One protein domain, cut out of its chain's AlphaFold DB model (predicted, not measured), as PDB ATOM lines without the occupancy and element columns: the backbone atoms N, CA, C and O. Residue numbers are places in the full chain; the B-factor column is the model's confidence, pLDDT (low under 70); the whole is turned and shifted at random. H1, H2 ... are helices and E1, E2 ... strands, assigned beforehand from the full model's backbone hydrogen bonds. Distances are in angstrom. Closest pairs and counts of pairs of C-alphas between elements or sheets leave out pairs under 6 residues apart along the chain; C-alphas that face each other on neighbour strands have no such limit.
ATOM      1  N   PHE A 233     -46.312 -11.537   6.828       92.50
ATOM      2  CA  PHE A 233     -47.628 -11.710   7.438       92.50
ATOM      3  C   PHE A 233     -47.579 -12.816   8.478       92.50
ATOM      4  O   PHE A 233     -47.093 -13.914   8.199       92.50
ATOM      5  N   THR A 234     -48.146 -12.502   9.638       91.44
ATOM      6  CA  THR A 234     -48.419 -13.440  10.717       91.44
ATOM      7  C   THR A 234     -49.896 -13.311  11.043       91.44
ATOM      8  O   THR A 234     -50.368 -12.225  11.379       91.44
ATOM      9  N   CYS A 235     -50.632 -14.402  10.887       90.25
ATOM     10  CA  CYS A 235     -52.060 -14.463  11.176       90.25
ATOM     11  C   CYS A 235     -52.302 -15.553  12.220       90.25
ATOM     12  O   CYS A 235     -51.664 -16.600  12.146       90.25
ATOM     13  N   ALA A 236     -53.205 -15.293  13.163       90.69
ATOM     14  CA  ALA A 236     -53.638 -16.234  14.191       90.69
ATOM     15  C   ALA A 236     -55.162 -16.175  14.293       90.69
ATOM     16  O   ALA A 236     -55.745 -15.094  14.155       90.69
ATOM     17  N   GLY A 237     -55.792 -17.321  14.511       89.25
ATOM     18  CA  GLY A 237     -57.238 -17.431  14.619       89.25
ATOM     19  C   GLY A 237     -57.682 -18.880  14.785       89.25
ATOM     20  O   GLY A 237     -56.865 -19.793  14.632       89.25
ATOM     21  N   PRO A 238     -58.966 -19.093  15.105       86.25
ATOM     22  CA  PRO A 238     -59.499 -20.430  15.295       86.25
ATOM     23  C   PRO A 238     -59.524 -21.194  13.967       86.25
ATOM     24  O   PRO A 238     -59.952 -20.658  12.940       86.25
ATOM     25  N   ASP A 239     -59.082 -22.452  13.992       88.00
ATOM     26  CA  ASP A 239     -59.148 -23.342  12.832       88.00
ATOM     27  C   ASP A 239     -60.164 -24.466  13.068       88.00
ATOM     28  O   ASP A 239     -59.953 -25.318  13.942       88.00
ATOM     29  N   PRO A 240     -61.253 -24.524  12.283       87.94
ATOM     30  CA  PRO A 240     -62.270 -25.561  12.432       87.94
ATOM     31  C   PRO A 240     -61.720 -26.984  12.249       87.94
ATOM     32  O   PRO A 240     -62.276 -27.932  12.801       87.94
ATOM     33  N   ARG A 241     -60.599 -27.161  11.535       86.38
ATOM     34  CA  ARG A 241     -59.947 -28.471  11.333       86.38
ATOM     35  C   ARG A 241     -59.272 -28.995  12.595       86.38
ATOM     36  O   ARG A 241     -59.047 -30.197  12.721       86.38
ATOM     37  N   HIS A 242     -58.962 -28.099  13.524       86.00
ATOM     38  CA  HIS A 242     -58.305 -28.397  14.787       86.00
ATOM     39  C   HIS A 242     -59.249 -28.147  15.963       86.00
ATOM     40  O   HIS A 242     -58.838 -27.623  16.985       86.00
ATOM     41  N   ASN A 243     -60.526 -28.528  15.824       83.19
ATOM     42  CA  ASN A 243     -61.541 -28.366  16.871       83.19
ATOM     43  C   ASN A 243     -61.677 -26.908  17.351       83.19
ATOM     44  O   ASN A 243     -61.847 -26.657  18.541       83.19
ATOM     45  N   TRP A 244     -61.565 -25.960  16.414       82.12
ATOM     46  CA  TRP A 244     -61.588 -24.518  16.682       82.12
ATOM     47  C   TRP A 244     -60.458 -24.025  17.591       82.12
ATOM     48  O   TRP A 244     -60.553 -22.943  18.169       82.12
ATOM     49  N   ASP A 245     -59.368 -24.788  17.685       79.50
ATOM     50  CA  ASP A 245     -58.190 -24.377  18.431       79.50
ATOM     51  C   ASP A 245     -57.565 -23.116  17.805       79.50
ATOM     52  O   ASP A 245     -57.434 -22.988  16.581       79.50
ATOM     53  N   ILE A 246     -57.200 -22.163  18.665       67.44
ATOM     54  CA  ILE A 246     -56.719 -20.812  18.313       67.44
ATOM     55  C   ILE A 246     -55.290 -20.865  17.733       67.44
ATOM     56  O   ILE A 246     -54.781 -19.884  17.186       67.44
ATOM     57  N   LEU A 247     -54.637 -22.027  17.814       62.78
ATOM     58  CA  LEU A 247     -53.212 -22.221  17.548       62.78
ATOM     59  C   LEU A 247     -52.818 -22.304  16.069       62.78
ATOM     60  O   LEU A 247     -51.666 -22.620  15.757       62.78
ATOM     61  N   THR A 248     -53.722 -22.013  15.134       62.78
ATOM     62  CA  THR A 248     -53.349 -22.054  13.717       62.78
ATOM     63  C   THR A 248     -52.698 -20.749  13.291       62.78
ATOM     64  O   THR A 248     -53.348 -19.722  13.088       62.78
ATOM     65  N   PHE A 249     -51.379 -20.816  13.109       75.31
ATOM     66  CA  PHE A 249     -50.580 -19.723  12.573       75.31
ATOM     67  C   PHE A 249     -50.342 -19.912  11.084       75.31
ATOM     68  O   PHE A 249     -49.657 -20.846  10.660       75.31
ATOM     69  N   VAL A 250     -50.816 -18.963  10.283       76.38
ATOM     70  CA  VAL A 250     -50.381 -18.858   8.889       76.38
ATOM     71  C   VAL A 250     -49.225 -17.872   8.829       76.38
ATOM     72  O   VAL A 250     -49.390 -16.668   9.043       76.38
ATOM     73  N   ARG A 251     -48.037 -18.405   8.528       82.81
ATOM     74  CA  ARG A 251     -46.844 -17.620   8.211       82.81
ATOM     75  C   ARG A 251     -46.735 -17.443   6.712       82.81
ATOM     76  O   ARG A 251     -46.728 -18.415   5.958       82.81
ATOM     77  N   CYS A 252     -46.582 -16.201   6.277       84.00
ATOM     78  CA  CYS A 252     -46.285 -15.916   4.884       84.00
ATOM     79  C   CYS A 252     -45.142 -14.906   4.799       84.00
ATOM     80  O   CYS A 252     -45.324 -13.710   5.044       84.00
ATOM     81  N   HIS A 253     -43.970 -15.393   4.383       87.69
ATOM     82  CA  HIS A 253     -42.810 -14.580   4.013       87.69
ATOM     83  C   HIS A 253     -42.606 -14.647   2.492       87.69
ATOM     84  O   HIS A 253     -41.700 -15.324   2.011       87.69
ATOM     85  N   PRO A 254     -43.444 -13.964   1.697       85.56
ATOM     86  CA  PRO A 254     -43.450 -14.106   0.238       85.56
ATOM     87  C   PRO A 254     -42.243 -13.459  -0.456       85.56
ATOM     88  O   PRO A 254     -42.142 -13.493  -1.680       85.56
ATOM     89  N   SER A 255     -41.364 -12.798   0.300       87.50
ATOM     90  CA  SER A 255     -40.125 -12.230  -0.222       87.50
ATOM     91  C   SER A 255     -38.966 -13.183   0.036       87.50
ATOM     92  O   SER A 255     -38.699 -13.548   1.176       87.50
ATOM     93  N   GLU A 256     -38.247 -13.505  -1.033       91.12
ATOM     94  CA  GLU A 256     -37.048 -14.336  -1.002       91.12
ATOM     95  C   GLU A 256     -35.801 -13.491  -1.291       91.12
ATOM     96  O   GLU A 256     -35.840 -12.481  -2.010       91.12
ATOM     97  N   THR A 257     -34.682 -13.919  -0.717       91.19
ATOM     98  CA  THR A 257     -33.337 -13.467  -1.087       91.19
ATOM     99  C   THR A 257     -32.959 -13.969  -2.488       91.19
ATOM    100  O   THR A 257     -33.613 -14.867  -3.011       91.19
ATOM    101  N   PRO A 258     -31.884 -13.453  -3.116       92.25
ATOM    102  CA  PRO A 258     -31.434 -13.939  -4.427       92.25
ATOM    103  C   PRO A 258     -31.117 -15.441  -4.489       92.25
ATOM    104  O   PRO A 258     -31.123 -16.017  -5.570       92.25
ATOM    105  N   ILE A 259     -30.839 -16.066  -3.340       92.50
ATOM    106  CA  ILE A 259     -30.529 -17.498  -3.206       92.50
ATOM    107  C   ILE A 259     -31.817 -18.324  -2.974       92.50
ATOM    108  O   ILE A 259     -31.772 -19.545  -2.931       92.50
ATOM    109  N   GLY A 260     -32.977 -17.669  -2.851       91.81
ATOM    110  CA  GLY A 260     -34.273 -18.315  -2.619       91.81
ATOM    111  C   GLY A 260     -34.647 -18.477  -1.143       91.81
ATOM    112  O   GLY A 260     -35.708 -19.010  -0.845       91.81
ATOM    113  N   ASN A 261     -33.820 -17.997  -0.205       93.69
ATOM    114  CA  ASN A 261     -34.132 -18.105   1.222       93.69
ATOM    115  C   ASN A 261     -35.103 -17.006   1.670       93.69
ATOM    116  O   ASN A 261     -34.895 -15.835   1.330       93.69
ATOM    117  N   ASN A 262     -36.105 -17.357   2.472       91.94
ATOM    118  CA  ASN A 262     -37.025 -16.418   3.121       91.94
ATOM    119  C   ASN A 262     -36.589 -16.076   4.566       91.94
ATOM    120  O   ASN A 262     -35.577 -16.572   5.062       91.94
ATOM    121  N   PHE A 263     -37.338 -15.202   5.248       89.69
ATOM    122  CA  PHE A 263     -36.996 -14.743   6.603       89.69
ATOM    123  C   PHE A 263     -36.942 -15.882   7.632       89.69
ATOM    124  O   PHE A 263     -35.955 -15.988   8.358       89.69
ATOM    125  N   ALA A 264     -37.945 -16.764   7.647       90.81
ATOM    126  CA  ALA A 264     -38.002 -17.893   8.574       90.81
ATOM    127  C   ALA A 264     -36.822 -18.863   8.391       90.81
ATOM    128  O   ALA A 264     -36.310 -19.410   9.363       90.81
ATOM    129  N   GLN A 265     -36.340 -19.040   7.158       92.69
ATOM    130  CA  GLN A 265     -35.173 -19.882   6.872       92.69
ATOM    131  C   GLN A 265     -33.854 -19.247   7.324       92.69
ATOM    132  O   GLN A 265     -32.937 -19.954   7.732       92.69
ATOM    133  N   LEU A 266     -33.738 -17.920   7.243       93.50
ATOM    134  CA  LEU A 266     -32.514 -17.205   7.615       93.50
ATOM    135  C   LEU A 266     -32.423 -16.909   9.114       93.50
ATOM    136  O   LEU A 266     -31.324 -16.723   9.632       93.50
ATOM    137  N   CYS A 267     -33.558 -16.797   9.802       92.69
ATOM    138  CA  CYS A 267     -33.641 -16.396  11.207       92.69
ATOM    139  C   CYS A 267     -34.670 -17.242  11.987       92.69
ATOM    140  O   CYS A 267     -35.582 -16.665  12.585       92.69
ATOM    141  N   PRO A 268     -34.534 -18.583  12.018       91.62
ATOM    142  CA  PRO A 268     -35.551 -19.471  12.586       91.62
ATOM    143  C   PRO A 268     -35.812 -19.205  14.072       91.62
ATOM    144  O   PRO A 268     -36.965 -19.135  14.485       91.62
ATOM    145  N   ASP A 269     -34.765 -18.978  14.868       92.81
ATOM    146  CA  ASP A 269     -34.912 -18.760  16.313       92.81
ATOM    147  C   ASP A 269     -35.700 -17.484  16.616       92.81
ATOM    148  O   ASP A 269     -36.602 -17.481  17.448       92.81
ATOM    149  N   LYS A 270     -35.402 -16.399  15.893       90.06
ATOM    150  CA  LYS A 270     -36.086 -15.112  16.072       90.06
ATOM    151  C   LYS A 270     -37.534 -15.174  15.607       90.06
ATOM    152  O   LYS A 270     -38.395 -14.585  16.255       90.06
ATOM    153  N   ASP A 271     -37.788 -15.867  14.499       88.56
ATOM    154  CA  ASP A 271     -39.143 -16.085  13.993       88.56
ATOM    155  C   ASP A 271     -39.977 -16.862  15.018       88.56
ATOM    156  O   ASP A 271     -41.066 -16.432  15.382       88.56
ATOM    157  N   ASN A 272     -39.427 -17.943  15.575       89.06
ATOM    158  CA  ASN A 272     -40.113 -18.754  16.579       89.06
ATOM    159  C   ASN A 272     -40.375 -17.990  17.887       89.06
ATOM    160  O   ASN A 272     -41.472 -18.103  18.433       89.06
ATOM    161  N   THR A 273     -39.423 -17.184  18.372       92.88
ATOM    162  CA  THR A 273     -39.642 -16.335  19.557       92.88
ATOM    163  C   THR A 273     -40.773 -15.339  19.322       92.88
ATOM    164  O   THR A 273     -41.681 -15.237  20.143       92.88
ATOM    165  N   PHE A 274     -40.766 -14.652  18.177       91.12
ATOM    166  CA  PHE A 274     -41.829 -13.711  17.830       91.12
ATOM    167  C   PHE A 274     -43.197 -14.399  17.740       91.12
ATOM    168  O   PHE A 274     -44.194 -13.850  18.202       91.12
ATOM    169  N   LEU A 275     -43.262 -15.609  17.179       89.25
ATOM    170  CA  LEU A 275     -44.509 -16.376  17.121       89.25
ATOM    171  C   LEU A 275     -45.020 -16.764  18.501       89.25
ATOM    172  O   LEU A 275     -46.218 -16.667  18.727       89.25
ATOM    173  N   ALA A 276     -44.141 -17.174  19.416       89.56
ATOM    174  CA  ALA A 276     -44.538 -17.509  20.779       89.56
ATOM    175  C   ALA A 276     -45.134 -16.289  21.505       89.56
ATOM    176  O   ALA A 276     -46.156 -16.404  22.178       89.56
ATOM    177  N   GLU A 277     -44.543 -15.106  21.325       92.62
ATOM    178  CA  GLU A 277     -45.083 -13.851  21.865       92.62
ATOM    179  C   GLU A 277     -46.418 -13.473  21.201       92.62
ATOM    180  O   GLU A 277     -47.379 -13.099  21.877       92.62
ATOM    181  N   TYR A 278     -46.510 -13.612  19.876       89.81
ATOM    182  CA  TYR A 278     -47.732 -13.322  19.126       89.81
ATOM    183  C   TYR A 278     -48.871 -14.292  19.468       89.81
ATOM    184  O   TYR A 278     -50.032 -13.889  19.514       89.81
ATOM    185  N   GLN A 279     -48.548 -15.553  19.754       87.56
ATOM    186  CA  GLN A 279     -49.488 -16.558  20.234       87.56
ATOM    187  C   GLN A 279     -50.102 -16.146  21.570       87.56
ATOM    188  O   GLN A 279     -51.324 -16.098  21.677       87.56
ATOM    189  N   GLN A 280     -49.275 -15.779  22.553       88.50
ATOM    190  CA  GLN A 280     -49.766 -15.308  23.854       88.50
ATOM    191  C   GLN A 280     -50.697 -14.100  23.687       88.50
ATOM    192  O   GLN A 280     -51.737 -14.008  24.335       88.50
ATOM    193  N   TYR A 281     -50.361 -13.186  22.773       88.81
ATOM    194  CA  TYR A 281     -51.223 -12.054  22.443       88.81
ATOM    195  C   TYR A 281     -52.565 -12.482  21.819       88.81
ATOM    196  O   TYR A 281     -53.612 -11.967  22.214       88.81
ATOM    197  N   ALA A 282     -52.561 -13.428  20.877       87.44
ATOM    198  CA  ALA A 282     -53.779 -13.937  20.246       87.44
ATOM    199  C   ALA A 282     -54.687 -14.668  21.249       87.44
ATOM    200  O   ALA A 282     -55.898 -14.441  21.257       87.44
ATOM    201  N   GLU A 283     -54.111 -15.478  22.139       86.12
ATOM    202  CA  GLU A 283     -54.837 -16.145  23.224       86.12
ATOM    203  C   GLU A 283     -55.572 -15.123  24.108       86.12
ATOM    204  O   GLU A 283     -56.747 -15.309  24.409       86.12
ATOM    205  N   LEU A 284     -54.963 -13.978  24.442       86.38
ATOM    206  CA  LEU A 284     -55.635 -12.926  25.224       86.38
ATOM    207  C   LEU A 284     -56.867 -12.321  24.529       86.38
ATOM    208  O   LEU A 284     -57.796 -11.873  25.209       86.38
ATOM    209  N   ILE A 285     -56.878 -12.285  23.197       83.94
ATOM    210  CA  ILE A 285     -58.006 -11.773  22.408       83.94
ATOM    211  C   ILE A 285     -59.128 -12.814  22.363       83.94
ATOM    212  O   ILE A 285     -60.280 -12.492  22.659       83.94
ATOM    213  N   PHE A 286     -58.795 -14.059  22.021       78.38
ATOM    214  CA  PHE A 286     -59.790 -15.099  21.754       78.38
ATOM    215  C   PHE A 286     -60.271 -15.845  23.009       78.38
ATOM    216  O   PHE A 286     -61.416 -16.293  23.032       78.38
ATOM    217  N   CYS A 287     -59.500 -15.886  24.102       69.50
ATOM    218  CA  CYS A 287     -59.962 -16.440  25.385       69.50
ATOM    219  C   CYS A 287     -61.187 -15.704  25.953       69.50
ATOM    220  O   CYS A 287     -61.965 -16.294  26.698       69.50
ATOM    221  N   LYS A 288     -61.404 -14.428  25.598       57.72
ATOM    222  CA  LYS A 288     -62.619 -13.691  25.990       57.72
ATOM    223  C   LYS A 288     -63.859 -14.080  25.181       57.72
ATOM    224  O   LYS A 288     -64.966 -13.887  25.669       57.72
TER     225      LYS A 288
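Overview. This is residues 233 to 288 of the 293 residues of an uncharacterized protein of Suillus luteus UH-Slu-Lm8-n1 (UniProt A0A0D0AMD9). What shape does this domain make? A two-stranded hairpin, E1 and E2, has one long helix, H2, packed over one face, and at one end of the long axis the chain turns through residues 253 to 262 and the short helix H1 to come back as H2. What is it built of? The printed part has 56 residues, with two named strands and two named helices in the order E1, E2, H1, H2; the sheet has the order E1, E2 and is antiparallel, and the class is mixed, helices and strands. How closely is it gathered? It is loose, with a radius of gyration of the C-alphas of 13.3 A, and only just elongated, spanning 43 by 22 by 13 A.

Arrangement. How do the first two elements pair? E1, residues 233 to 239, and E2, residues 245 to 252, are antiparallel neighbours and a hairpin, with 154 degrees between their directions. N 233 and O 252, 3.0 A apart, and N 250 and O 235, 3.1 A apart, are within hydrogen-bond range. Where are the helices? The closest C-alphas of E1 and H2, residues 268 to 286, are those of Ala 236 and Ala 282, 6.5 A apart; for E2 and H2 they are those of Ile 246 and Glu 283, 7.0 A apart. H1, residues 263 to 266, is apart from E1. H1 and H2 are close but not clearly touching, and their closest C-alphas, those of Ala 264 and Asp 271, are 5.8 A apart. What do the helix backbones show? In H2 every O i to N i+4 pair is within hydrogen-bond range; H1 is too short for such a pair, and its one O i to N i+3 pair is within range.

Along the chain. Where do the strands run? E1 begins at C-alpha 233, at (-47.628, -11.710, 7.438), and measures 17.2 A from first to last C-alpha. E2, residues 245 to 252, measures 19.9 A. Where do the helices run? H1, four residues from 263 to 266, measures 5.2 A. H2 runs 26.3 A from C-alpha 268 at (-35.551, -19.471, 12.586) to C-alpha 286 at (-59.790, -15.099, 21.754).

Size, cuts and confidence. How far does it reach? The two C-alphas farthest apart are those of Pro 258 and Lys 288, 43.6 A. Is the printed part cut, and are its links long? It has no cut; the links E1 to E2 and H1 to H2 are tight, and E2 to H1, with 10 residues between them, is short. Where is the model's confidence low? Residues 246 to 248 and 287 to 288 have a pLDDT under 70, while the mean of the printed part is 86.1.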